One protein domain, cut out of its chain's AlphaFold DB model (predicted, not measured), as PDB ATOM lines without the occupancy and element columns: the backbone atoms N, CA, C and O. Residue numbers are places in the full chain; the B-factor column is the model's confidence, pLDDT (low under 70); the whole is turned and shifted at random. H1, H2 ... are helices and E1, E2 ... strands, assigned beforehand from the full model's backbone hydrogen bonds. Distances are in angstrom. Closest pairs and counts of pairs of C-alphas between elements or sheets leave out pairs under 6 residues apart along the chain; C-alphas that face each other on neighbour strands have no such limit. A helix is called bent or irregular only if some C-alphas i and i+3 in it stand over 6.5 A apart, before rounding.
ATOM      1  N   ALA A  44     382.416 336.214 211.804       83.69
ATOM      2  CA  ALA A  44     383.197 335.138 212.419       83.69
ATOM      3  C   ALA A  44     382.920 333.738 211.823       83.69
ATOM      4  O   ALA A  44     383.899 333.051 211.506       83.69
ATOM      5  N   PRO A  45     381.661 333.313 211.576       79.44
ATOM      6  CA  PRO A  45     381.382 332.008 210.976       79.44
ATOM      7  C   PRO A  45     381.970 331.860 209.568       79.44
ATOM      8  O   PRO A  45     382.577 330.834 209.273       79.44
ATOM      9  N   LEU A  46     381.871 332.896 208.722       82.19
ATOM     10  CA  LEU A  46     382.422 332.868 207.359       82.19
ATOM     11  C   LEU A  46     383.956 332.862 207.335       82.19
ATOM     12  O   LEU A  46     384.553 332.340 206.397       82.19
ATOM     13  N   LYS A  47     384.614 333.429 208.351       87.06
ATOM     14  CA  LYS A  47     386.082 333.406 208.447       87.06
ATOM     15  C   LYS A  47     386.621 332.017 208.764       87.06
ATOM     16  O   LYS A  47     387.659 331.637 208.229       87.06
ATOM     17  N   VAL A  48     385.939 331.282 209.644       87.88
ATOM     18  CA  VAL A  48     386.335 329.915 210.020       87.88
ATOM     19  C   VAL A  48     385.892 328.918 208.952       87.88
ATOM     20  O   VAL A  48     386.669 328.049 208.560       87.88
ATOM     21  N   TYR A  49     384.672 329.085 208.440       86.88
ATOM     22  CA  TYR A  49     384.064 328.234 207.424       86.88
ATOM     23  C   TYR A  49     383.644 329.085 206.217       86.88
ATOM     24  O   TYR A  49     382.501 329.545 206.144       86.88
ATOM     25  N   PRO A  50     384.545 329.312 205.247       88.12
ATOM     26  CA  PRO A  50     384.220 330.097 204.061       88.12
ATOM     27  C   PRO A  50     383.217 329.352 203.168       88.12
ATOM     28  O   PRO A  50     383.505 328.264 202.662       88.12
ATOM     29  N   ALA A  51     382.023 329.924 203.000       85.88
ATOM     30  CA  ALA A  51     380.929 329.299 202.251       85.88
ATOM     31  C   ALA A  51     381.240 329.164 200.747       85.88
ATOM     32  O   ALA A  51     380.841 328.190 200.110       85.88
ATOM     33  N   ASP A  52     382.013 330.101 200.197       83.50
ATOM     34  CA  ASP A  52     382.533 330.094 198.826       83.50
ATOM     35  C   ASP A  52     383.381 328.847 198.528       83.50
ATOM     36  O   ASP A  52     383.252 328.229 197.471       83.50
ATOM     37  N   ARG A  53     384.201 328.412 199.490       86.31
ATOM     38  CA  ARG A  53     385.043 327.215 199.350       86.31
ATOM     39  C   ARG A  53     384.230 325.926 199.378       86.31
ATOM     40  O   ARG A  53     384.591 324.954 198.713       86.31
ATOM     41  N   LEU A  54     383.126 325.908 200.123       85.69
ATOM     42  CA  LEU A  54     382.286 324.720 200.263       85.69
ATOM     43  C   LEU A  54     381.428 324.436 199.028       85.69
ATOM     44  O   LEU A  54     381.006 323.292 198.857       85.69
ATOM     45  N   ALA A  55     381.241 325.397 198.121       79.06
ATOM     46  CA  ALA A  55     380.537 325.167 196.856       79.06
ATOM     47  C   ALA A  55     381.152 324.011 196.035       79.06
ATOM     48  O   ALA A  55     380.442 323.272 195.345       79.06
ATOM     49  N   HIS A  56     382.467 323.807 196.163       81.62
ATOM     50  CA  HIS A  56     383.218 322.755 195.474       81.62
ATOM     51  C   HIS A  56     383.414 321.473 196.302       81.62
ATOM     52  O   HIS A  56     383.947 320.490 195.788       81.62
ATOM     53  N   SER A  57     382.974 321.443 197.562       85.38
ATOM     54  CA  SER A  57     383.041 320.243 198.413       85.38
ATOM     55  C   SER A  57     382.003 319.203 197.986       85.38
ATOM     56  O   SER A  57     380.986 319.576 197.413       85.38
ATOM     57  N   ASN A  58     382.223 317.906 198.225       83.56
ATOM     58  CA  ASN A  58     381.317 316.814 197.817       83.56
ATOM     59  C   ASN A  58     380.971 316.826 196.313       83.56
ATOM     60  O   ASN A  58     379.811 316.697 195.922       83.56
ATOM     61  N   VAL A  59     381.947 317.084 195.440       85.81
ATOM     62  CA  VAL A  59     381.768 317.040 193.980       85.81
ATOM     63  C   VAL A  59     382.511 315.838 193.409       85.81
ATOM     64  O   VAL A  59     383.675 315.615 193.733       85.81
ATOM     65  N   ARG A  60     381.855 315.076 192.527       87.19
ATOM     66  CA  ARG A  60     382.539 314.062 191.716       87.19
ATOM     67  C   ARG A  60     383.312 314.749 190.601       87.19
ATOM     68  O   ARG A  60     382.771 315.623 189.927       87.19
ATOM     69  N   LEU A  61     384.552 314.337 190.397       92.12
ATOM     70  CA  LEU A  61     385.384 314.857 189.321       92.12
ATOM     71  C   LEU A  61     385.355 313.897 188.135       92.12
ATOM     72  O   LEU A  61     385.369 312.677 188.310       92.12
ATOM     73  N   ASP A  62     385.324 314.453 186.931       92.56
ATOM     74  CA  ASP A  62     385.593 313.693 185.720       92.56
ATOM     75  C   ASP A  62     387.063 313.259 185.728       92.56
ATOM     76  O   ASP A  62     387.968 314.091 185.800       92.56
ATOM     77  N   GLN A  63     387.307 311.954 185.630       91.62
ATOM     78  CA  GLN A  63     388.655 311.384 185.657       91.62
ATOM     79  C   GLN A  63     389.515 311.846 184.476       91.62
ATOM     80  O   GLN A  63     390.739 311.852 184.584       91.62
ATOM     81  N   ARG A  64     388.898 312.239 183.352       93.31
ATOM     82  CA  ARG A  64     389.635 312.662 182.155       93.31
ATOM     83  C   ARG A  64     389.998 314.143 182.171       93.31
ATOM     84  O   ARG A  64     391.097 314.502 181.766       93.31
ATOM     85  N   THR A  65     389.066 315.003 182.575       92.19
ATOM     86  CA  THR A  65     389.250 316.464 182.517       92.19
ATOM     87  C   THR A  65     389.609 317.091 183.861       92.19
ATOM     88  O   THR A  65     390.015 318.248 183.898       92.19
ATOM     89  N   GLY A  66     389.437 316.361 184.968       88.50
ATOM     90  CA  GLY A  66     389.571 316.892 186.324       88.50
ATOM     91  C   GLY A  66     388.470 317.887 186.709       88.50
ATOM     92  O   GLY A  66     388.526 318.468 187.790       88.50
ATOM     93  N   MET A  67     387.474 318.105 185.845       90.31
ATOM     94  CA  MET A  67     386.404 319.067 186.088       90.31
ATOM     95  C   MET A  67     385.304 318.482 186.973       90.31
ATOM     96  O   MET A  67     385.012 317.286 186.948       90.31
ATOM     97  N   ALA A  68     384.656 319.365 187.726       87.06
ATOM     98  CA  ALA A  68     383.452 319.069 188.484       87.06
ATOM     99  C   ALA A  68     382.332 318.541 187.574       87.06
ATOM    100  O   ALA A  68     381.871 319.249 186.676       87.06
ATOM    101  N   LEU A  69     381.858 317.322 187.832       87.56
ATOM    102  CA  LEU A  69     380.685 316.784 187.155       87.56
ATOM    103  C   LEU A  69     379.416 317.463 187.696       87.56
ATOM    104  O   LEU A  69     379.253 317.583 188.916       87.56
ATOM    105  N   PRO A  70     378.491 317.894 186.819       81.69
ATOM    106  CA  PRO A  70     377.214 318.433 187.253       81.69
ATOM    107  C   PRO A  70     376.366 317.315 187.865       81.69
ATOM    108  O   PRO A  70     375.948 316.386 187.178       81.69
ATOM    109  N   ASP A  71     376.091 317.421 189.162       79.81
ATOM    110  CA  ASP A  71     375.244 316.475 189.884       79.81
ATOM    111  C   ASP A  71     373.859 317.088 190.148       79.81
ATOM    112  O   ASP A  71     373.712 318.076 190.875       79.81
ATOM    113  N   VAL A  72     372.832 316.503 189.526       78.50
ATOM    114  CA  VAL A  72     371.434 316.947 189.646       78.50
ATOM    115  C   VAL A  72     370.888 316.683 191.051       78.50
ATOM    116  O   VAL A  72     370.146 317.509 191.578       78.50
ATOM    117  N   THR A  73     371.292 315.579 191.685       79.38
ATOM    118  CA  THR A  73     370.847 315.232 193.045       79.38
ATOM    119  C   THR A  73     371.438 316.189 194.068       79.38
ATOM    120  O   THR A  73     370.745 316.671 194.962       79.38
ATOM    121  N   LYS A  74     372.695 316.580 193.859       71.69
ATOM    122  CA  LYS A  74     373.366 317.553 194.707       71.69
ATOM    123  C   LYS A  74     372.739 318.939 194.628       71.69
ATOM    124  O   LYS A  74     372.603 319.582 195.659       71.69
ATOM    125  N   ARG A  75     372.319 319.397 193.440       69.06
ATOM    126  CA  ARG A  75     371.612 320.686 193.299       69.06
ATOM    127  C   ARG A  75     370.358 320.750 194.176       69.06
ATOM    128  O   ARG A  75     370.077 321.811 194.725       69.06
ATOM    129  N   ALA A  76     369.651 319.630 194.337       65.31
ATOM    130  CA  ALA A  76     368.495 319.534 195.224       65.31
ATOM    131  C   ALA A  76     368.878 319.529 196.719       65.31
ATOM    132  O   ALA A  76     368.131 320.063 197.529       65.31
ATOM    133  N   ALA A  77     370.052 318.997 197.072       77.00
ATOM    134  CA  ALA A  77     370.583 318.926 198.438       77.00
ATOM    135  C   ALA A  77     371.533 320.095 198.795       77.00
ATOM    136  O   ALA A  77     372.482 319.934 199.570       77.00
ATOM    137  N   THR A  78     371.325 321.275 198.196       86.38
ATOM    138  CA  THR A  78     372.083 322.486 198.555       86.38
ATOM    139  C   THR A  78     371.284 323.385 199.488       86.38
ATOM    140  O   THR A  78     370.116 323.685 199.249       86.38
ATOM    141  N   TYR A  79     371.948 323.858 200.536       91.06
ATOM    142  CA  TYR A  79     371.456 324.884 201.440       91.06
ATOM    143  C   TYR A  79     371.959 326.262 200.991       91.06
ATOM    144  O   TYR A  79     373.109 326.416 200.565       91.06
ATOM    145  N   LYS A  80     371.089 327.274 201.067       92.25
ATOM    146  CA  LYS A  80     371.412 328.656 200.698       92.25
ATOM    147  C   LYS A  80     371.704 329.463 201.953       92.25
ATOM    148  O   LYS A  80     370.785 329.836 202.672       92.25
ATOM    149  N   VAL A  81     372.980 329.745 202.187       91.94
ATOM    150  CA  VAL A  81     373.422 330.590 203.298       91.94
ATOM    151  C   VAL A  81     373.200 332.057 202.910       91.94
ATOM    152  O   VAL A  81     373.714 332.473 201.869       91.94
ATOM    153  N   PRO A  82     372.456 332.847 203.700       93.00
ATOM    154  CA  PRO A  82     372.247 334.263 203.418       93.00
ATOM    155  C   PRO A  82     373.524 335.075 203.663       93.00
ATOM    156  O   PRO A  82     374.292 334.779 204.582       93.00
ATOM    157  N   ASP A  83     373.726 336.127 202.870       91.19
ATOM    158  CA  ASP A  83     374.827 337.078 203.044       91.19
ATOM    159  C   ASP A  83     374.388 338.525 202.716       91.19
ATOM    160  O   ASP A  83     373.315 338.736 202.146       91.19
ATOM    161  N   GLN A  84     375.162 339.530 203.153       90.38
ATOM    162  CA  GLN A  84     374.852 340.949 202.907       90.38
ATOM    163  C   GLN A  84     375.452 341.456 201.592       90.38
ATOM    164  O   GLN A  84     374.873 342.337 200.957       90.38
ATOM    165  N   GLU A  85     376.618 340.934 201.204       89.69
ATOM    166  CA  GLU A  85     377.323 341.334 199.984       89.69
ATOM    167  C   GLU A  85     376.869 340.480 198.797       89.69
ATOM    168  O   GLU A  85     376.680 340.983 197.687       89.69
ATOM    169  N   PHE A  86     376.636 339.192 199.048       85.19
ATOM    170  CA  PHE A  86     376.148 338.232 198.063       85.19
ATOM    171  C   PHE A  86     374.701 337.847 198.377       85.19
ATOM    172  O   PHE A  86     374.338 337.677 199.532       85.19
ATOM    173  N   THR A  87     373.854 337.659 197.357       86.06
ATOM    174  CA  THR A  87     372.438 337.298 197.581       86.06
ATOM    175  C   THR A  87     372.285 336.028 198.426       86.06
ATOM    176  O   THR A  87     371.428 335.974 199.301       86.06
ATOM    177  N   ALA A  88     373.101 335.005 198.151       90.19
ATOM    178  CA  ALA A  88     373.262 333.812 198.978       90.19
ATOM    179  C   ALA A  88     374.451 332.978 198.477       90.19
ATOM    180  O   ALA A  88     374.742 332.968 197.278       90.19
ATOM    181  N   PHE A  89     375.067 332.203 199.367       90.25
ATOM    182  CA  PHE A  89     376.037 331.166 199.014       90.25
ATOM    183  C   PHE A  89     375.379 329.789 198.989       90.25
ATOM    184  O   PHE A  89     374.541 329.474 199.831       90.25
ATOM    185  N   THR A  90     375.777 328.942 198.041       89.38
ATOM    186  CA  THR A  90     375.321 327.548 197.978       89.38
ATOM    187  C   THR A  90     376.311 326.640 198.688       89.38
ATOM    188  O   THR A  90     377.452 326.503 198.247       89.38
ATOM    189  N   VAL A  91     375.855 325.985 199.748       90.19
ATOM    190  CA  VAL A  91     376.650 325.065 200.565       90.19
ATOM    191  C   VAL A  91     375.952 323.700 200.585       90.19
ATOM    192  O   VAL A  91     374.722 323.653 200.538       90.19
ATOM    193  N   PRO A  92     376.674 322.567 200.625       89.94
ATOM    194  CA  PRO A  92     376.033 321.274 200.845       89.94
ATOM    195  C   PRO A  92     375.293 321.235 202.184       89.94
ATOM    196  O   PRO A  92     375.764 321.798 203.172       89.94
ATOM    197  N   GLU A  93     374.153 320.549 202.224       89.94
ATOM    198  CA  GLU A  93     373.287 320.541 203.407       89.94
ATOM    199  C   GLU A  93     373.984 320.034 204.683       89.94
ATOM    200  O   GLU A  93     373.700 320.523 205.772       89.94
ATOM    201  N   GLU A  94     374.956 319.133 204.545       89.62
ATOM    202  CA  GLU A  94     375.772 318.587 205.641       89.62
ATOM    203  C   GLU A  94     376.499 319.661 206.469       89.62
ATOM    204  O   GLU A  94     376.767 319.452 207.647       89.62
ATOM    205  N   TYR A  95     376.804 320.820 205.873       90.44
ATOM    206  CA  TYR A  95     377.542 321.903 206.534       90.44
ATOM    207  C   TYR A  95     376.652 323.078 206.957       90.44
ATOM    208  O   TYR A  95     377.168 324.091 207.433       90.44
ATOM    209  N   LYS A  96     375.322 322.980 206.801       91.88
ATOM    210  CA  LYS A  96     374.395 324.078 207.140       91.88
ATOM    211  C   LYS A  96     374.496 324.497 208.607       91.88
ATOM    212  O   LYS A  96     374.387 325.680 208.922       91.88
ATOM    213  N   ASP A  97     374.789 323.539 209.481       92.31
ATOM    214  CA  ASP A  97     374.851 323.733 210.927       92.31
ATOM    215  C   ASP A  97     375.977 324.682 211.344       92.31
ATOM    216  O   ASP A  97     375.907 325.249 212.424       92.31
ATOM    217  N   ALA A  98     376.989 324.928 210.507       91.19
ATOM    218  CA  ALA A  98     378.008 325.944 210.788       91.19
ATOM    219  C   ALA A  98     377.473 327.384 210.640       91.19
ATOM    220  O   ALA A  98     378.055 328.324 211.185       91.19
ATOM    221  N   TYR A  99     376.356 327.567 209.928       92.50
ATOM    222  CA  TYR A  99     375.813 328.870 209.529       92.50
ATOM    223  C   TYR A  99     374.500 329.242 210.233       92.50
ATOM    224  O   TYR A  99     373.880 330.244 209.880       92.50
ATOM    225  N   TRP A 100     374.090 328.497 211.264       91.50
ATOM    226  CA  TRP A 100     372.840 328.742 212.000       91.50
ATOM    227  C   TRP A 100     372.722 330.177 212.547       91.50
ATOM    228  O   TRP A 100     371.647 330.777 212.535       91.50
ATOM    229  N   ALA A 101     373.833 330.747 213.026       92.06
ATOM    230  CA  ALA A 101     373.856 332.096 213.584       92.06
ATOM    231  C   ALA A 101     373.624 333.142 212.487       92.06
ATOM    232  O   ALA A 101     372.826 334.058 212.670       92.06
ATOM    233  N   ARG A 102     374.251 332.946 211.321       92.06
ATOM    234  CA  ARG A 102     374.078 333.789 210.132       92.06
ATOM    235  C   ARG A 102     372.633 333.749 209.636       92.06
ATOM    236  O   ARG A 102     372.065 334.785 209.310       92.06
ATOM    237  N   GLU A 103     372.016 332.570 209.639       93.44
ATOM    238  CA  GLU A 103     370.601 332.420 209.303       93.44
ATOM    239  C   GLU A 103     369.692 333.180 210.281       93.44
ATOM    240  O   GLU A 103     368.795 333.906 209.850       93.44
ATOM    241  N   ARG A 104     369.951 333.088 211.590       93.12
ATOM    242  CA  ARG A 104     369.202 333.849 212.602       93.12
ATOM    243  C   ARG A 104     369.364 335.360 212.416       93.12
ATOM    244  O   ARG A 104     368.385 336.093 212.527       93.12
ATOM    245  N   GLU A 105     370.574 335.830 212.121       93.38
ATOM    246  CA  GLU A 105     370.828 337.248 211.843       93.38
ATOM    247  C   GLU A 105     370.105 337.740 210.590       93.38
ATOM    248  O   GLU A 105     369.599 338.860 210.594       93.38
ATOM    249  N   ALA A 106     370.022 336.909 209.551       93.94
ATOM    250  CA  ALA A 106     369.316 337.242 208.321       93.94
ATOM    251  C   ALA A 106     367.793 337.300 208.502       93.94
ATOM    252  O   ALA A 106     367.141 338.154 207.902       93.94
ATOM    253  N   ARG A 107     367.224 336.412 209.329       93.94
ATOM    254  CA  ARG A 107     365.778 336.381 209.621       93.94
ATOM    255  C   ARG A 107     365.325 337.517 210.531       93.94
ATOM    256  O   ARG A 107     364.213 338.017 210.380       93.94
ATOM    257  N   ARG A 108     366.180 337.928 211.466       94.50
ATOM    258  CA  ARG A 108     365.906 339.037 212.378       94.50
ATOM    259  C   ARG A 108     365.777 340.363 211.615       94.50
ATOM    260  O   ARG A 108     366.430 340.592 210.598       94.50
TER     261      ARG A 108
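What this domain is: This is residues 44 to 108 of the 153 residues of a protein of Neobodo designis (UniProt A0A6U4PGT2). What is the shape? A hairpin of two strands, E1 and E2, makes the core, with helix H4 packed along E1, short H2 packed on E2, and H1 on H4. A long loop, residues 55 to 71, reaches away from this body before H3 and E1. What is it made of? The printed part has 65 residues, with four named helices and two named strands in the order H1, H2, H3, E1, E2, H4, of mixed class. It is only just loose, close to compact, with a radius of gyration of the C-alphas of 13.2 A and spans of 46 by 23 by 20 A.

How they stand to each other: What does the first helix meet? H1, residues 44 to 48, touches H4, residues 93 to 107, with residues 98 to 102 of H4 alone; the closest C-alphas, of Pro 45 and Tyr 99, are 6.6 A apart. How do the strands pair? E1, residues 78 to 82, and E2, residues 88 to 92, form an antiparallel hairpin at 146 degrees, with N 79 and O 91 within hydrogen-bond range at 2.8 A. What comes close to them? The closest C-alphas of H2, residues 51 to 54, and E2 are Leu 54 and Val 91, 5.7 A; those of E1 and H4 are Tyr 79 and Glu 93, 5.1 A. H3, residues 72 to 76, is apart from H4. How do the helix backbones run? Each O i to N i+4 pair is within hydrogen-bond range in H1, 0 of 1 in H3 and 5 of 11 in H4, with O i to N i+3 at 2 of 2 and 9 of 12 in the last two; H2 is too short for an i+4 pair.

Where its parts are: Where does H1 begin? C-alpha 44 is at (383.197, 335.138, 212.419). How long are the longer elements? E1 measures 12.7 A, E2 13.0 A and H4 18.6 A; H4 is irregular, with C-alphas 98 and 101 7.9 A apart, and ends with C-alpha 107 at (365.778, 336.381, 209.621).

The domain as a whole: How far does it reach? The two C-alphas farthest apart, of Arg 64 and Arg 108, are 46.6 A apart. Is anything cut, long or uncertain? The printed part has no cut, the link from H2 to H3 is long with 17 residues, and pLDDT is under 70 at residues 75 to 76.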